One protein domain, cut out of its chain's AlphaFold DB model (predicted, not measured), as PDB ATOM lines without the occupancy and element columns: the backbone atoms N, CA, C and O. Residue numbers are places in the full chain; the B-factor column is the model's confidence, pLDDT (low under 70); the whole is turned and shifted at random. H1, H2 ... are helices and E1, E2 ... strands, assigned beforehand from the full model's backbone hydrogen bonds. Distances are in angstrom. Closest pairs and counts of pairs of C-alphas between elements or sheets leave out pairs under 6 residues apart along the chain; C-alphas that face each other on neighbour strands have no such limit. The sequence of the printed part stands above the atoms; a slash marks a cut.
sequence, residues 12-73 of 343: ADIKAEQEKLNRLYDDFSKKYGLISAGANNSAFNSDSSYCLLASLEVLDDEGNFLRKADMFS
ATOM      1  N   ALA A  12      58.925  47.480 142.465       83.50
ATOM      2  CA  ALA A  12      60.320  47.855 142.247       83.50
ATOM      3  C   ALA A  12      60.470  49.100 141.353       83.50
ATOM      4  O   ALA A  12      61.240  49.997 141.690       83.50
ATOM      5  N   ASP A  13      59.696  49.194 140.269       84.69
ATOM      6  CA  ASP A  13      59.747  50.329 139.337       84.69
ATOM      7  C   ASP A  13      59.188  51.597 139.983       84.69
ATOM      8  O   ASP A  13      59.748  52.685 139.837       84.69
ATOM      9  N   ILE A  14      58.111  51.459 140.766       83.88
ATOM     10  CA  ILE A  14      57.556  52.581 141.530       83.88
ATOM     11  C   ILE A  14      58.567  53.070 142.558       83.88
ATOM     12  O   ILE A  14      58.778  54.276 142.666       83.88
ATOM     13  N   LYS A  15      59.223  52.157 143.281       87.44
ATOM     14  CA  LYS A  15      60.257  52.527 144.246       87.44
ATOM     15  C   LYS A  15      61.429  53.241 143.564       87.44
ATOM     16  O   LYS A  15      61.881  54.265 144.067       87.44
ATOM     17  N   ALA A  16      61.864  52.771 142.395       89.00
ATOM     18  CA  ALA A  16      62.928  53.413 141.626       89.00
ATOM     19  C   ALA A  16      62.554  54.842 141.182       89.00
ATOM     20  O   ALA A  16      63.360  55.769 141.318       89.00
ATOM     21  N   GLU A  17      61.327  55.062 140.703       91.31
ATOM     22  CA  GLU A  17      60.857  56.409 140.352       91.31
ATOM     23  C   GLU A  17      60.632  57.290 141.592       91.31
ATOM     24  O   GLU A  17      60.915  58.485 141.540       91.31
ATOM     25  N   GLN A  18      60.221  56.731 142.737       91.12
ATOM     26  CA  GLN A  18      60.164  57.460 144.012       91.12
ATOM     27  C   GLN A  18      61.555  57.889 144.487       91.12
ATOM     28  O   GLN A  18      61.730  59.023 144.930       91.12
ATOM     29  N   GLU A  19      62.561  57.025 144.377       93.56
ATOM     30  CA  GLU A  19      63.953  57.352 144.704       93.56
ATOM     31  C   GLU A  19      64.507  58.434 143.769       93.56
ATOM     32  O   GLU A  19      65.205  59.353 144.199       93.56
ATOM     33  N   LYS A  20      64.169  58.370 142.480       95.06
ATOM     34  CA  LYS A  20      64.517  59.408 141.505       95.06
ATOM     35  C   LYS A  20      63.812  60.732 141.797       95.06
ATOM     36  O   LYS A  20      64.472  61.766 141.772       95.06
ATOM     37  N   LEU A  21      62.518  60.709 142.115       93.69
ATOM     38  CA  LEU A  21      61.758  61.895 142.505       93.69
ATOM     39  C   LEU A  21      62.331  62.522 143.781       93.69
ATOM     40  O   LEU A  21      62.514  63.736 143.822       93.69
ATOM     41  N   ASN A  22      62.675  61.709 144.786       95.38
ATOM     42  CA  ASN A  22      63.337  62.178 146.007       95.38
ATOM     43  C   ASN A  22      64.657  62.882 145.687       95.38
ATOM     44  O   ASN A  22      64.837  64.016 146.111       95.38
ATOM     45  N   ARG A  23      65.530  62.255 144.887       96.19
ATOM     46  CA  ARG A  23      66.810  62.859 144.485       96.19
ATOM     47  C   ARG A  23      66.622  64.185 143.752       96.19
ATOM     48  O   ARG A  23      67.239  65.170 144.127       96.19
ATOM     49  N   LEU A  24      65.739  64.224 142.751       95.88
ATOM     50  CA  LEU A  24      65.466  65.445 141.984       95.88
ATOM     51  C   LEU A  24      64.920  66.569 142.870       95.88
ATOM     52  O   LEU A  24      65.327  67.720 142.718       95.88
ATOM     53  N   TYR A  25      64.016  66.237 143.792       95.25
ATOM     54  CA  TYR A  25      63.480  67.196 144.751       95.25
ATOM     55  C   TYR A  25      64.560  67.709 145.708       95.25
ATOM     56  O   TYR A  25      64.669  68.914 145.899       95.25
ATOM     57  N   ASP A  26      65.377  66.821 146.279       94.88
ATOM     58  CA  ASP A  26      66.418  67.197 147.241       94.88
ATOM     59  C   ASP A  26      67.509  68.054 146.585       94.88
ATOM     60  O   ASP A  26      67.928  69.065 147.151       94.88
ATOM     61  N   ASP A  27      67.914  67.712 145.358       95.94
ATOM     62  CA  ASP A  27      68.865  68.499 144.569       95.94
ATOM     63  C   ASP A  27      68.311  69.892 144.237       95.94
ATOM     64  O   ASP A  27      69.023  70.895 144.357       95.94
ATOM     65  N   PHE A  28      67.030  69.974 143.853       94.38
ATOM     66  CA  PHE A  28      66.355  71.249 143.614       94.38
ATOM     67  C   PHE A  28      66.273  72.076 144.900       94.38
ATOM     68  O   PHE A  28      66.731  73.221 144.929       94.38
ATOM     69  N   SER A  29      65.749  71.486 145.977       92.06
ATOM     70  CA  SER A  29      65.509  72.173 147.246       92.06
ATOM     71  C   SER A  29      66.803  72.669 147.882       92.06
ATOM     72  O   SER A  29      66.819  73.756 148.458       92.06
ATOM     73  N   LYS A  30      67.909  71.929 147.735       93.69
ATOM     74  CA  LYS A  30      69.231  72.347 148.219       93.69
ATOM     75  C   LYS A  30      69.755  73.592 147.506       93.69
ATOM     76  O   LYS A  30      70.485  74.376 148.110       93.69
ATOM     77  N   LYS A  31      69.427  73.763 146.222       93.44
ATOM     78  CA  LYS A  31      69.939  74.865 145.397       93.44
ATOM     79  C   LYS A  31      69.018  76.085 145.383       93.44
ATOM     80  O   LYS A  31      69.519  77.204 145.310       93.44
ATOM     81  N   TYR A  32      67.706  75.874 145.442       91.31
ATOM     82  CA  TYR A  32      66.706  76.920 145.196       91.31
ATOM     83  C   TYR A  32      65.642  77.050 146.298       91.31
ATOM     84  O   TYR A  32      64.751  77.888 146.177       91.31
ATOM     85  N   GLY A  33      65.722  76.266 147.375       90.94
ATOM     86  CA  GLY A  33      64.708  76.256 148.433       90.94
ATOM     87  C   GLY A  33      63.403  75.572 148.005       90.94
ATOM     88  O   GLY A  33      63.375  74.823 147.031       90.94
ATOM     89  N   LEU A  34      62.325  75.815 148.755       91.88
ATOM     90  CA  LEU A  34      61.018  75.184 148.530       91.88
ATOM     91  C   LEU A  34      60.456  75.512 147.142       91.88
ATOM     92  O   LEU A  34      60.518  76.659 146.696       91.88
ATOM     93  N   ILE A  35      59.850  74.535 146.473       91.88
ATOM     94  CA  ILE A  35      59.180  74.726 145.174       91.88
ATOM     95  C   ILE A  35      58.050  75.757 145.302       91.88
ATOM     96  O   ILE A  35      57.852  76.590 144.414       91.88
ATOM     97  N   SER A  36      57.344  75.738 146.432       89.25
ATOM     98  CA  SER A  36      56.271  76.674 146.779       89.25
ATOM     99  C   SER A  36      56.750  78.079 147.176       89.25
ATOM    100  O   SER A  36      55.927  78.984 147.320       89.25
ATOM    101  N   ALA A  37      58.062  78.315 147.326       89.19
ATOM    102  CA  ALA A  37      58.586  79.630 147.695       89.19
ATOM    103  C   ALA A  37      58.266  80.692 146.627       89.19
ATOM    104  O   ALA A  37      58.349  80.436 145.425       89.19
ATOM    105  N   GLY A  38      57.985  81.927 147.059       85.69
ATOM    106  CA  GLY A  38      57.550  83.013 146.168       85.69
ATOM    107  C   GLY A  38      58.509  83.326 145.007       85.69
ATOM    108  O   GLY A  38      58.059  83.654 143.908       85.69
ATOM    109  N   ALA A  39      59.824  83.167 145.211       88.06
ATOM    110  CA  ALA A  39      60.825  83.336 144.154       88.06
ATOM    111  C   ALA A  39      60.716  82.253 143.064       88.06
ATOM    112  O   ALA A  39      60.784  82.564 141.876       88.06
ATOM    113  N   ASN A  40      60.477  80.999 143.463       90.50
ATOM    114  CA  ASN A  40      60.293  79.883 142.538       90.50
ATOM    115  C   ASN A  40      58.927  79.966 141.844       90.50
ATOM    116  O   ASN A  40      58.864  79.792 140.633       90.50
ATOM    117  N   ASN A  41      57.862  80.342 142.561       86.56
ATOM    118  CA  ASN A  41      56.552  80.626 141.962       86.56
ATOM    119  C   ASN A  41      56.658  81.673 140.841       86.56
ATOM    120  O   ASN A  41      56.218  81.453 139.716       86.56
ATOM    121  N   SER A  42      57.349  82.782 141.118       88.50
ATOM    122  CA  SER A  42      57.575  83.841 140.128       88.50
ATOM    123  C   SER A  42      58.365  83.341 138.914       88.50
ATOM    124  O   SER A  42      58.046  83.702 137.782       88.50
ATOM    125  N   ALA A  43      59.368  82.482 139.130       88.38
ATOM    126  CA  ALA A  43      60.168  81.886 138.059       88.38
ATOM    127  C   ALA A  43      59.374  80.887 137.193       88.38
ATOM    128  O   ALA A  43      59.639  80.771 135.997       88.38
ATOM    129  N   PHE A  44      58.383  80.205 137.773       87.81
ATOM    130  CA  PHE A  44      57.511  79.242 137.094       87.81
ATOM    131  C   PHE A  44      56.150  79.822 136.676       87.81
ATOM    132  O   PHE A  44      55.286  79.068 136.241       87.81
ATOM    133  N   ASN A  45      55.949  81.142 136.738       84.25
ATOM    134  CA  ASN A  45      54.642  81.778 136.507       84.25
ATOM    135  C   ASN A  45      54.035  81.489 135.112       84.25
ATOM    136  O   ASN A  45      52.822  81.517 134.931       84.25
ATOM    137  N   SER A  46      54.868  81.170 134.118       85.56
ATOM    138  CA  SER A  46      54.417  80.775 132.772       85.56
ATOM    139  C   SER A  46      54.180  79.264 132.607       85.56
ATOM    140  O   SER A  46      53.744  78.832 131.539       85.56
ATOM    141  N   ASP A  47      54.483  78.442 133.617       88.38
ATOM    142  CA  ASP A  47      54.314  76.988 133.578       88.38
ATOM    143  C   ASP A  47      52.956  76.571 134.157       88.38
ATOM    144  O   ASP A  47      52.726  76.551 135.365       88.38
ATOM    145  N   SER A  48      52.064  76.137 133.268       86.06
ATOM    146  CA  SER A  48      50.758  75.565 133.626       86.06
ATOM    147  C   SER A  48      50.810  74.364 134.590       86.06
ATOM    148  O   SER A  48      49.796  74.026 135.197       86.06
ATOM    149  N   SER A  49      51.965  73.708 134.742       87.44
ATOM    150  CA  SER A  49      52.172  72.557 135.632       87.44
ATOM    151  C   SER A  49      52.709  72.943 137.012       87.44
ATOM    152  O   SER A  49      52.872  72.061 137.856       87.44
ATOM    153  N   TYR A  50      52.969  74.229 137.277       88.38
ATOM    154  CA  TYR A  50      53.554  74.680 138.542       88.38
ATOM    155  C   TYR A  50      52.748  74.230 139.766       88.38
ATOM    156  O   TYR A  50      53.321  73.705 140.716       88.38
ATOM    157  N   CYS A  51      51.416  74.329 139.721       86.12
ATOM    158  CA  CYS A  51      50.556  73.890 140.825       86.12
ATOM    159  C   CYS A  51      50.748  72.404 141.175       86.12
ATOM    160  O   CYS A  51      50.671  72.027 142.342       86.12
ATOM    161  N   LEU A  52      51.036  71.554 140.181       87.56
ATOM    162  CA  LEU A  52      51.335  70.143 140.420       87.56
ATOM    163  C   LEU A  52      52.698  69.982 141.111       87.56
ATOM    164  O   LEU A  52      52.823  69.184 142.035       87.56
ATOM    165  N   LEU A  53      53.706  70.761 140.711       89.19
ATOM    166  CA  LEU A  53      55.016  70.756 141.367       89.19
ATOM    167  C   LEU A  53      54.931  71.276 142.806       89.19
ATOM    168  O   LEU A  53      55.510  70.672 143.700       89.19
ATOM    169  N   ALA A  54      54.166  72.340 143.047       89.38
ATOM    170  CA  ALA A  54      53.933  72.869 144.388       89.38
ATOM    171  C   ALA A  54      53.223  71.846 145.294       89.38
ATOM    172  O   ALA A  54      53.538  71.757 146.475       89.38
ATOM    173  N   SER A  55      52.345  70.995 144.742       90.19
ATOM    174  CA  SER A  55      51.677  69.929 145.510       90.19
ATOM    175  C   SER A  55      52.597  68.786 145.972       90.19
ATOM    176  O   SER A  55      52.151  67.885 146.683       90.19
ATOM    177  N   LEU A  56      53.883  68.813 145.597       92.75
ATOM    178  CA  LEU A  56      54.920  67.943 146.167       92.75
ATOM    179  C   LEU A  56      55.272  68.317 147.615       92.75
ATOM    180  O   LEU A  56      55.883  67.509 148.321       92.75
ATOM    181  N   GLU A  57      54.878  69.505 148.061       94.44
ATOM    182  CA  GLU A  57      55.160  70.044 149.386       94.44
ATOM    183  C   GLU A  57      53.855  70.176 150.168       94.44
ATOM    184  O   GLU A  57      52.872  70.736 149.689       94.44
ATOM    185  N   VAL A  58      53.837  69.633 151.384       91.56
ATOM    186  CA  VAL A  58      52.734  69.827 152.323       91.56
ATOM    187  C   VAL A  58      53.133  70.966 153.248       91.56
ATOM    188  O   VAL A  58      54.134  70.851 153.962       91.56
ATOM    189  N   LEU A  59      52.368  72.053 153.208       91.38
ATOM    190  CA  LEU A  59      52.574  73.244 154.027       91.38
ATOM    191  C   LEU A  59      51.523  73.315 155.145       91.38
ATOM    192  O   LEU A  59      50.466  72.691 155.027       91.38
ATOM    193  N   ASP A  60      51.817  74.042 156.220       87.69
ATOM    194  CA  ASP A  60      50.819  74.422 157.228       87.69
ATOM    195  C   ASP A  60      49.980  75.634 156.775       87.69
ATOM    196  O   ASP A  60      50.191  76.195 155.695       87.69
ATOM    197  N   ASP A  61      49.025  76.044 157.613       83.50
ATOM    198  CA  ASP A  61      48.138  77.187 157.349       83.50
ATOM    199  C   ASP A  61      48.890  78.535 157.281       83.50
ATOM    200  O   ASP A  61      48.356  79.530 156.789       83.50
ATOM    201  N   GLU A  62      50.141  78.569 157.744       82.69
ATOM    202  CA  GLU A  62      51.030  79.734 157.763       82.69
ATOM    203  C   GLU A  62      52.036  79.715 156.593       82.69
ATOM    204  O   GLU A  62      52.795  80.668 156.403       82.69
ATOM    205  N   GLY A  63      52.011  78.667 155.758       81.19
ATOM    206  CA  GLY A  63      52.870  78.499 154.587       81.19
ATOM    207  C   GLY A  63      54.244  77.885 154.878       81.19
ATOM    208  O   GLY A  63      55.104  77.885 153.992       81.19
ATOM    209  N   ASN A  64      54.477  77.349 156.077       87.50
ATOM    210  CA  ASN A  64      55.724  76.673 156.423       87.50
ATOM    211  C   ASN A  64      55.717  75.219 155.951       87.50
ATOM    212  O   ASN A  64      54.705  74.522 155.994       87.50
ATOM    213  N   PHE A  65      56.885  74.729 155.540       91.81
ATOM    214  CA  PHE A  65      57.043  73.350 155.094       91.81
ATOM    215  C   PHE A  65      56.902  72.353 156.246       91.81
ATOM    216  O   PHE A  65      57.726  72.330 157.160       91.81
ATOM    217  N   LEU A  66      55.902  71.475 156.155       91.50
ATOM    218  CA  LEU A  66      55.705  70.379 157.101       91.50
ATOM    219  C   LEU A  66      56.447  69.121 156.655       91.50
ATOM    220  O   LEU A  66      57.164  68.501 157.439       91.50
ATOM    221  N   ARG A  67      56.228  68.696 155.405       92.69
ATOM    222  CA  ARG A  67      56.779  67.445 154.867       92.69
ATOM    223  C   ARG A  67      56.623  67.343 153.353       92.69
ATOM    224  O   ARG A  67      55.795  68.015 152.741       92.69
ATOM    225  N   LYS A  68      57.348  66.392 152.759       94.06
ATOM    226  CA  LYS A  68      57.115  65.948 151.381       94.06
ATOM    227  C   LYS A  68      55.746  65.263 151.248       94.06
ATOM    228  O   LYS A  68      55.261  64.614 152.185       94.06
ATOM    229  N   ALA A  69      55.146  65.374 150.068       92.12
ATOM    230  CA  ALA A  69      53.885  64.725 149.735       92.12
ATOM    231  C   ALA A  69      53.968  63.191 149.800       92.12
ATOM    232  O   ALA A  69      55.027  62.572 149.672       92.12
ATOM    233  N   ASP A  70      52.811  62.551 149.937       89.31
ATOM    234  CA  ASP A  70      52.700  61.097 150.093       89.31
ATOM    235  C   ASP A  70      53.311  60.308 148.920       89.31
ATOM    236  O   ASP A  70      53.810  59.201 149.116       89.31
ATOM    237  N   MET A  71      53.353  60.892 147.716       88.44
ATOM    238  CA  MET A  71      53.924  60.239 146.535       88.44
ATOM    239  C   MET A  71      55.423  59.930 146.646       88.44
ATOM    240  O   MET A  71      55.894  59.033 145.955       88.44
ATOM    241  N   PHE A  72      56.157  60.609 147.538       90.44
ATOM    242  CA  PHE A  72      57.582  60.350 147.781       90.44
ATOM    243  C   PHE A  72      57.852  59.069 148.573       90.44
ATOM    244  O   PHE A  72      58.988  58.599 148.579       90.44
ATOM    245  N   SER A  73      56.847  58.537 149.274       85.94
ATOM    246  CA  SER A  73      57.035  57.445 150.242       85.94
ATOM    247  C   SER A  73      56.063  56.284 150.068       85.94
ATOM    248  O   SER A  73      56.380  55.165 150.466       85.94
TER     249      SER A  73
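What this domain is: This is residues 12 to 73 of the 343 residues of an uncharacterized protein of Clostridiales bacterium (UniProt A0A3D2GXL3). One long helix, H1, runs along one side, and from its far end the rest of the chain folds back as two short helices, H2 and H3, and then a small two-stranded hairpin, E1 and E2. The middle is loosely joined, with no two helices clearly touching. The 62 printed residues hold three named helices and then two named strands, in the order H1, H2, H3, E1, E2; the sheet, E1 - E2, is antiparallel, and the class is mostly helix. The whole is compact, with a radius of gyration of the C-alphas of 12.1 A and spans of 36 by 26 by 21 A.

Where its parts are: Find C-alpha 12 at (60.320, 47.855, 142.247); from there H1, residues 12 to 32, runs 29.9 A to C-alpha 32 at (66.706, 76.920, 145.196). Next come H2, residues 38 to 43, 8.6 A long, and H3, residues 50 to 54, 6.1 A long. Then look for E1, residues 57 to 59, 6.2 A, and E2, residues 65 to 68, 8.3 A, which ends at C-alpha 68 at (57.115, 65.948, 151.381).

How they stand to each other: H1 and H2 are close but not clearly touching, their closest C-alphas being those of Tyr 32 and Asn 40, 7.5 A apart. Their lines are about perpendicular, at 77 degrees. H2 and H3 are likewise close but not clearly touching, with the C-alphas of Asn 41 and Tyr 50 closest at 7.5 A. E1 and E2 form a hairpin, antiparallel at 149 degrees; look at N 58 and O 67, 2.9 A apart, within hydrogen-bond range. H1 is apart from H3, E1 and E2. In H1, H2 and H3 every O i to N i+4 pair is within hydrogen-bond range.

The domain as a whole: The C-alphas farthest apart are those of Ala 12 and Glu 62, at 36.7 A. The printed part has no cut and no long link, and no printed residue is under 70 in pLDDT.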